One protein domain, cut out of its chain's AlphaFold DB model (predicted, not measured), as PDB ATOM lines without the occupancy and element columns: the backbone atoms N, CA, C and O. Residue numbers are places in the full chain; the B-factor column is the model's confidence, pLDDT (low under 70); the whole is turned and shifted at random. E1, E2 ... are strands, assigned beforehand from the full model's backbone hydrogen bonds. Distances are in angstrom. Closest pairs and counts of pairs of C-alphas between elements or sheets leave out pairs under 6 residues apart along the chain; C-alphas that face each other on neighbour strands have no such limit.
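What this domain is: This is residues 81 to 102 and 119 to 156 of the 156 residues of an uncharacterized protein of bacterium (UniProt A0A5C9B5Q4). Picture a long, narrow ribbon of one sheet with both faces bare of helices: the three long strands E1, E2 and E3 run side by side, antiparallel, and the short strand E4 folds back along one edge. The sheet twists, its strands' lines turning by 37 degrees from edge to edge, but it hardly curls, with a turn of only 4 degrees. The printed part has 60 residues, with no named helix and four named strands, in the order E1, E2, E3, E4 both along the chain and across the sheet, all antiparallel; the class is all strand. The whole is extended, a rod with a radius of gyration of the C-alphas of 16.6 A and spans of 58 by 18 by 11 A.

Where its parts are: Start at Gly 81 and go on to C-alpha 87 at (235.482, 157.812, 156.969), where E1 begins; it covers residues 87 to 97 and is 33.0 A long from first to last C-alpha. Past the cut, find C-alpha 120 at (245.862, 163.616, 186.913), where E2 begins; it is the longest strand, residues 120 to 133, and measures 40.0 A. E3 follows, residues 139 to 147, 26.5 A long. E4 holds residues 150 to 154, 13.1 A, and ends at C-alpha 154 at (235.644, 144.900, 168.285).

How they stand to each other: Begin at the edge strand E1, whose antiparallel neighbour is E2, at 173 degrees between their directions. Look at C-alphas 90 and 128, which face each other at 4.7 A, and at N 87 and O 131, within hydrogen-bond range at 2.7 A; near the other end of the pair, N 97 and O 120 are 2.9 A apart. Next, E2 and E3 form a hairpin with a tight link of 5 residues, antiparallel at 175 degrees. Here C-alphas 133 and 139 face each other at 4.2 A, and N 128 and O 144 are within hydrogen-bond range at 2.8 A. E3 and E4 form a second hairpin, with a tight link of 2 residues and 151 degrees between their directions; N 152 and O 145 are within range at 2.9 A. E2, E3 and E4 make a meander, each strand the antiparallel neighbour of the one before. E4 is the other edge strand and is apart from E1 and E2.

The domain as a whole: The two C-alphas farthest apart are those of Gly 81 and Asp 100, 58.5 A. Residues 103 to 118 are not printed, and the gap from C-alpha 102 to C-alpha 119 is 8.9 A; the link across the cut joins E1 to E2. The links that are printed whole are tight. In the B-factor column the mean pLDDT of the printed part is 75.5; look for values under 70 at residues 81 to 85, 100 to 102, 124 and 148 to 156, the last of which is the chain's last residue.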
ATOM      1  N   GLY A  81     235.951 150.478 140.552       49.12
ATOM      2  CA  GLY A  81     236.108 150.034 141.929       49.12
ATOM      3  C   GLY A  81     236.667 151.152 142.792       49.12
ATOM      4  O   GLY A  81     237.840 151.489 142.662       49.12
ATOM      5  N   GLY A  82     235.784 151.727 143.613       57.44
ATOM      6  CA  GLY A  82     236.081 152.466 144.842       57.44
ATOM      7  C   GLY A  82     237.188 153.512 144.766       57.44
ATOM      8  O   GLY A  82     238.350 153.217 145.026       57.44
ATOM      9  N   GLY A  83     236.827 154.777 144.540       56.78
ATOM     10  CA  GLY A  83     237.675 155.853 145.051       56.78
ATOM     11  C   GLY A  83     237.808 155.669 146.564       56.78
ATOM     12  O   GLY A  83     236.791 155.581 147.250       56.78
ATOM     13  N   PHE A  84     239.038 155.555 147.066       60.00
ATOM     14  CA  PHE A  84     239.322 155.440 148.494       60.00
ATOM     15  C   PHE A  84     238.760 156.676 149.214       60.00
ATOM     16  O   PHE A  84     239.314 157.770 149.111       60.00
ATOM     17  N   ASN A  85     237.615 156.503 149.874       65.62
ATOM     18  CA  ASN A  85     236.928 157.519 150.666       65.62
ATOM     19  C   ASN A  85     236.851 157.018 152.114       65.62
ATOM     20  O   ASN A  85     235.838 156.415 152.485       65.62
ATOM     21  N   PRO A  86     237.940 157.148 152.889       72.31
ATOM     22  CA  PRO A  86     237.935 156.732 154.277       72.31
ATOM     23  C   PRO A  86     237.089 157.708 155.102       72.31
ATOM     24  O   PRO A  86     237.299 158.918 155.082       72.31
ATOM     25  N   GLU A  87     236.138 157.165 155.844       78.38
ATOM     26  CA  GLU A  87     235.482 157.812 156.969       78.38
ATOM     27  C   GLU A  87     236.361 157.610 158.204       78.38
ATOM     28  O   GLU A  87     236.723 156.482 158.534       78.38
ATOM     29  N   ILE A  88     236.735 158.710 158.855       87.56
ATOM     30  CA  ILE A  88     237.557 158.710 160.065       87.56
ATOM     31  C   ILE A  88     236.833 159.573 161.095       87.56
ATOM     32  O   ILE A  88     236.608 160.759 160.845       87.56
ATOM     33  N   SER A  89     236.477 158.990 162.237       86.88
ATOM     34  CA  SER A  89     235.876 159.694 163.374       86.88
ATOM     35  C   SER A  89     236.697 159.433 164.629       86.88
ATOM     36  O   SER A  89     237.095 158.299 164.872       86.88
ATOM     37  N   LEU A  90     236.951 160.480 165.414       89.31
ATOM     38  CA  LEU A  90     237.649 160.390 166.695       89.31
ATOM     39  C   LEU A  90     236.814 161.090 167.766       89.31
ATOM     40  O   LEU A  90     236.587 162.301 167.686       89.31
ATOM     41  N   ILE A  91     236.388 160.337 168.773       87.56
ATOM     42  CA  ILE A  91     235.694 160.847 169.955       87.56
ATOM     43  C   ILE A  91     236.677 160.787 171.120       87.56
ATOM     44  O   ILE A  91     237.121 159.709 171.490       87.56
ATOM     45  N   LEU A  92     237.027 161.944 171.686       87.75
ATOM     46  CA  LEU A  92     237.989 162.062 172.786       87.75
ATOM     47  C   LEU A  92     237.264 162.403 174.093       87.75
ATOM     48  O   LEU A  92     236.737 163.510 174.230       87.75
ATOM     49  N   GLN A  93     237.273 161.488 175.066       81.94
ATOM     50  CA  GLN A  93     236.770 161.751 176.418       81.94
ATOM     51  C   GLN A  93     237.938 161.838 177.401       81.94
ATOM     52  O   GLN A  93     238.474 160.829 177.847       81.94
ATOM     53  N   GLY A  94     238.336 163.072 177.721       82.38
ATOM     54  CA  GLY A  94     239.352 163.362 178.729       82.38
ATOM     55  C   GLY A  94     238.742 163.879 180.031       82.38
ATOM     56  O   GLY A  94     237.759 164.627 180.012       82.38
ATOM     57  N   ARG A  95     239.352 163.534 181.164       77.94
ATOM     58  CA  ARG A  95     238.979 164.008 182.500       77.94
ATOM     59  C   ARG A  95     240.226 164.446 183.261       77.94
ATOM     60  O   ARG A  95     241.310 163.915 183.068       77.94
ATOM     61  N   TYR A  96     240.079 165.438 184.134       83.12
ATOM     62  CA  TYR A  96     241.138 165.845 185.054       83.12
ATOM     63  C   TYR A  96     240.649 165.729 186.496       83.12
ATOM     64  O   TYR A  96     239.625 166.318 186.850       83.12
ATOM     65  N   PHE A  97     241.381 164.991 187.329       79.62
ATOM     66  CA  PHE A  97     241.072 164.806 188.744       79.62
ATOM     67  C   PHE A  97     242.265 165.194 189.627       79.62
ATOM     68  O   PHE A  97     243.363 164.679 189.471       79.62
ATOM     69  N   SER A  98     242.058 166.112 190.574       80.75
ATOM     70  CA  SER A  98     243.130 166.651 191.433       80.75
ATOM     71  C   SER A  98     242.668 166.859 192.879       80.75
ATOM     72  O   SER A  98     243.027 167.847 193.517       80.75
ATOM     73  N   ALA A  99     241.830 165.959 193.396       76.06
ATOM     74  CA  ALA A  99     241.388 166.024 194.786       76.06
ATOM     75  C   ALA A  99     242.332 165.246 195.712       76.06
ATOM     76  O   ALA A  99     242.920 164.237 195.326       76.06
ATOM     77  N   ASP A 100     242.449 165.698 196.958       69.62
ATOM     78  CA  ASP A 100     243.165 164.972 198.002       69.62
ATOM     79  C   ASP A 100     242.250 163.939 198.658       69.62
ATOM     80  O   ASP A 100     241.436 164.251 199.521       69.62
ATOM     81  N   GLY A 101     242.367 162.698 198.186       67.75
ATOM     82  CA  GLY A 101     241.613 161.540 198.652       67.75
ATOM     83  C   GLY A 101     241.671 160.405 197.629       67.75
ATOM     84  O   GLY A 101     242.224 160.561 196.545       67.75
ATOM     85  N   ASP A 102     241.084 159.271 197.977       66.81
ATOM     86  CA  ASP A 102     240.837 158.094 197.121       66.81
ATOM     87  C   ASP A 102     239.637 158.282 196.159       66.81
ATOM     88  O   ASP A 102     239.266 157.366 195.427       66.81
ATOM     89  N   LYS A 119     244.720 160.309 190.117       73.38
ATOM     90  CA  LYS A 119     244.957 161.752 190.112       73.38
ATOM     91  C   LYS A 119     245.711 162.111 188.839       73.38
ATOM     92  O   LYS A 119     246.770 161.553 188.575       73.38
ATOM     93  N   GLY A 120     245.236 163.119 188.126       75.94
ATOM     94  CA  GLY A 120     245.862 163.616 186.913       75.94
ATOM     95  C   GLY A 120     244.877 163.727 185.763       75.94
ATOM     96  O   GLY A 120     243.669 163.844 185.962       75.94
ATOM     97  N   PHE A 121     245.431 163.771 184.558       77.94
ATOM     98  CA  PHE A 121     244.680 163.759 183.311       77.94
ATOM     99  C   PHE A 121     244.473 162.304 182.888       77.94
ATOM    100  O   PHE A 121     245.464 161.604 182.707       77.94
ATOM    101  N   SER A 122     243.224 161.877 182.725       74.75
ATOM    102  CA  SER A 122     242.870 160.572 182.168       74.75
ATOM    103  C   SER A 122     242.159 160.743 180.832       74.75
ATOM    104  O   SER A 122     241.485 161.750 180.580       74.75
ATOM    105  N   VAL A 123     242.321 159.746 179.970       74.88
ATOM    106  CA  VAL A 123     241.585 159.603 178.718       74.88
ATOM    107  C   VAL A 123     240.705 158.370 178.892       74.88
ATOM    108  O   VAL A 123     241.080 157.267 178.513       74.88
ATOM    109  N   ASP A 124     239.569 158.555 179.569       68.38
ATOM    110  CA  ASP A 124     238.739 157.446 180.059       68.38
ATOM    111  C   ASP A 124     238.199 156.588 178.900       68.38
ATOM    112  O   ASP A 124     238.194 155.366 178.980       68.38
ATOM    113  N   HIS A 125     237.720 157.215 177.822       74.75
ATOM    114  CA  HIS A 125     237.168 156.488 176.680       74.75
ATOM    115  C   HIS A 125     237.400 157.287 175.396       74.75
ATOM    116  O   HIS A 125     236.763 158.313 175.146       74.75
ATOM    117  N   THR A 126     238.379 156.865 174.600       83.25
ATOM    118  CA  THR A 126     238.584 157.410 173.255       83.25
ATOM    119  C   THR A 126     238.171 156.386 172.228       83.25
ATOM    120  O   THR A 126     238.660 155.265 172.249       83.25
ATOM    121  N   GLU A 127     237.307 156.784 171.307       87.75
ATOM    122  CA  GLU A 127     236.819 155.915 170.243       87.75
ATOM    123  C   GLU A 127     237.339 156.428 168.900       87.75
ATOM    124  O   GLU A 127     237.112 157.584 168.532       87.75
ATOM    125  N   LEU A 128     238.071 155.577 168.181       87.56
ATOM    126  CA  LEU A 128     238.512 155.820 166.812       87.56
ATOM    127  C   LEU A 128     237.771 154.872 165.876       87.56
ATOM    128  O   LEU A 128     237.999 153.665 165.882       87.56
ATOM    129  N   THR A 129     236.961 155.442 164.996       89.31
ATOM    130  CA  THR A 129     236.230 154.695 163.978       89.31
ATOM    131  C   THR A 129     236.845 154.935 162.608       89.31
ATOM    132  O   THR A 129     237.018 156.081 162.183       89.31
ATOM    133  N   LEU A 130     237.135 153.849 161.894       87.56
ATOM    134  CA  LEU A 130     237.607 153.845 160.515       87.56
ATOM    135  C   LEU A 130     236.620 153.067 159.642       87.56
ATOM    136  O   LEU A 130     236.293 151.918 159.926       87.56
ATOM    137  N   GLY A 131     236.173 153.662 158.542       86.06
ATOM    138  CA  GLY A 131     235.303 153.000 157.576       86.06
ATOM    139  C   GLY A 131     235.725 153.300 156.148       86.06
ATOM    140  O   GLY A 131     236.075 154.426 155.828       86.06
ATOM    141  N   ALA A 132     235.684 152.320 155.253       84.44
ATOM    142  CA  ALA A 132     235.953 152.558 153.837       84.44
ATOM    143  C   ALA A 132     235.249 151.525 152.960       84.44
ATOM    144  O   ALA A 132     235.079 150.370 153.346       84.44
ATOM    145  N   SER A 133     234.850 151.927 151.753       83.56
ATOM    146  CA  SER A 133     234.407 150.957 150.744       83.56
ATOM    147  C   SER A 133     235.621 150.173 150.243       83.56
ATOM    148  O   SER A 133     236.582 150.783 149.777       83.56
ATOM    149  N   ILE A 134     235.583 148.845 150.360       79.62
ATOM    150  CA  ILE A 134     236.620 147.944 149.837       79.62
ATOM    151  C   ILE A 134     236.358 147.731 148.341       79.62
ATOM    152  O   ILE A 134     237.265 147.870 147.522       79.62
ATOM    153  N   ASP A 135     235.095 147.474 147.983       80.38
ATOM    154  CA  ASP A 135     234.604 147.358 146.607       80.38
ATOM    155  C   ASP A 135     233.107 147.775 146.526       80.38
ATOM    156  O   ASP A 135     232.553 148.240 147.526       80.38
ATOM    157  N   PRO A 136     232.424 147.689 145.363       80.00
ATOM    158  CA  PRO A 136     231.009 148.072 145.240       80.00
ATOM    159  C   PRO A 136     230.014 147.299 146.123       80.00
ATOM    160  O   PRO A 136     228.876 147.741 146.269       80.00
ATOM    161  N   TYR A 137     230.409 146.149 146.666       83.00
ATOM    162  CA  TYR A 137     229.577 145.242 147.454       83.00
ATOM    163  C   TYR A 137     230.030 145.123 148.914       83.00
ATOM    164  O   TYR A 137     229.214 144.769 149.764       83.00
ATOM    165  N   PHE A 138     231.290 145.438 149.221       81.31
ATOM    166  CA  PHE A 138     231.863 145.298 150.559       81.31
ATOM    167  C   PHE A 138     232.389 146.623 151.121       81.31
ATOM    168  O   PHE A 138     233.147 147.354 150.478       81.31
ATOM    169  N   ARG A 139     232.032 146.897 152.380       84.00
ATOM    170  CA  ARG A 139     232.545 148.017 153.180       84.00
ATOM    171  C   ARG A 139     233.280 147.461 154.393       84.00
ATOM    172  O   ARG A 139     232.721 146.650 155.121       84.00
ATOM    173  N   GLY A 140     234.512 147.912 154.598       85.69
ATOM    174  CA  GLY A 140     235.267 147.665 155.819       85.69
ATOM    175  C   GLY A 140     234.883 148.683 156.886       85.69
ATOM    176  O   GLY A 140     234.692 149.864 156.578       85.69
ATOM    177  N   TYR A 141     234.774 148.218 158.124       88.75
ATOM    178  CA  TYR A 141     234.527 149.028 159.307       88.75
ATOM    179  C   TYR A 141     235.404 148.494 160.438       88.75
ATOM    180  O   TYR A 141     235.456 147.287 160.651       88.75
ATOM    181  N   ALA A 142     236.105 149.383 161.125       88.81
ATOM    182  CA  ALA A 142     236.919 149.066 162.284       88.81
ATOM    183  C   ALA A 142     236.671 150.129 163.350       88.81
ATOM    184  O   ALA A 142     236.674 151.325 163.046       88.81
ATOM    185  N   ASN A 143     236.467 149.691 164.586       89.25
ATOM    186  CA  ASN A 143     236.272 150.572 165.723       89.25
ATOM    187  C   ASN A 143     237.268 150.219 166.823       89.25
ATOM    188  O   ASN A 143     237.379 149.056 167.210       89.25
ATOM    189  N   PHE A 144     238.005 151.218 167.296       86.12
ATOM    190  CA  PHE A 144     239.018 151.070 168.332       86.12
ATOM    191  C   PHE A 144     238.578 151.853 169.560       86.12
ATOM    192  O   PHE A 144     238.408 153.071 169.471       86.12
ATOM    193  N   ALA A 145     238.439 151.173 170.693       84.75
ATOM    194  CA  ALA A 145     238.222 151.810 171.982       84.75
ATOM    195  C   ALA A 145     239.544 151.812 172.761       84.75
ATOM    196  O   ALA A 145     240.170 150.769 172.948       84.75
ATOM    197  N   LEU A 146     239.985 152.996 173.179       74.25
ATOM    198  CA  LEU A 146     241.121 153.177 174.077       74.25
ATOM    199  C   LEU A 146     240.600 153.554 175.463       74.25
ATOM    200  O   LEU A 146     239.887 154.555 175.596       74.25
ATOM    201  N   VAL A 147     240.981 152.768 176.469       72.38
ATOM    202  CA  VAL A 147     240.661 152.999 177.884       72.38
ATOM    203  C   VAL A 147     241.962 153.008 178.670       72.38
ATOM    204  O   VAL A 147     242.636 151.983 178.735       72.38
ATOM    205  N   ASP A 148     242.293 154.167 179.248       66.88
ATOM    206  CA  ASP A 148     243.530 154.457 179.995       66.88
ATOM    207  C   ASP A 148     244.828 154.090 179.240       66.88
ATOM    208  O   ASP A 148     245.459 154.976 178.664       66.88
ATOM    209  N   ASP A 149     245.185 152.800 179.190       57.53
ATOM    210  CA  ASP A 149     246.432 152.239 178.643       57.53
ATOM    211  C   ASP A 149     246.230 151.000 177.733       57.53
ATOM    212  O   ASP A 149     247.204 150.467 177.191       57.53
ATOM    213  N   GLU A 150     244.994 150.525 177.523       54.72
ATOM    214  CA  GLU A 150     244.705 149.341 176.696       54.72
ATOM    215  C   GLU A 150     243.853 149.685 175.461       54.72
ATOM    216  O   GLU A 150     242.947 150.522 175.498       54.72
ATOM    217  N   VAL A 151     244.185 149.047 174.331       54.41
ATOM    218  CA  VAL A 151     243.438 149.145 173.068       54.41
ATOM    219  C   VAL A 151     242.597 147.887 172.915       54.41
ATOM    220  O   VAL A 151     243.149 146.799 172.733       54.41
ATOM    221  N   GLU A 152     241.277 148.039 172.926       58.06
ATOM    222  CA  GLU A 152     240.334 146.960 172.638       58.06
ATOM    223  C   GLU A 152     239.801 147.096 171.200       58.06
ATOM    224  O   GLU A 152     239.467 148.192 170.733       58.06
ATOM    225  N   THR A 153     239.751 145.979 170.466       61.00
ATOM    226  CA  THR A 153     239.243 145.919 169.086       61.00
ATOM    227  C   THR A 153     237.988 145.058 169.028       61.00
ATOM    228  O   THR A 153     238.069 143.855 169.276       61.00
ATOM    229  N   GLU A 154     236.854 145.647 168.645       53.69
ATOM    230  CA  GLU A 154     235.644 144.900 168.285       53.69
ATOM    231  C   GLU A 154     235.499 144.837 166.758       53.69
ATOM    232  O   GLU A 154     235.416 145.860 166.073       53.69
ATOM    233  N   GLU A 155     235.469 143.615 166.222       62.25
ATOM    234  CA  GLU A 155     235.106 143.331 164.831       62.25
ATOM    235  C   GLU A 155     233.621 142.931 164.771       62.25
ATOM    236  O   GLU A 155     233.150 142.173 165.622       62.25
ATOM    237  N   ALA A 156     232.888 143.430 163.772       51.84
ATOM    238  CA  ALA A 156     231.485 143.095 163.507       51.84
ATOM    239  C   ALA A 156     231.322 142.425 162.138       51.84
ATOM    240  O   ALA A 156     231.988 142.881 161.179       51.84
TER     241      ALA A 156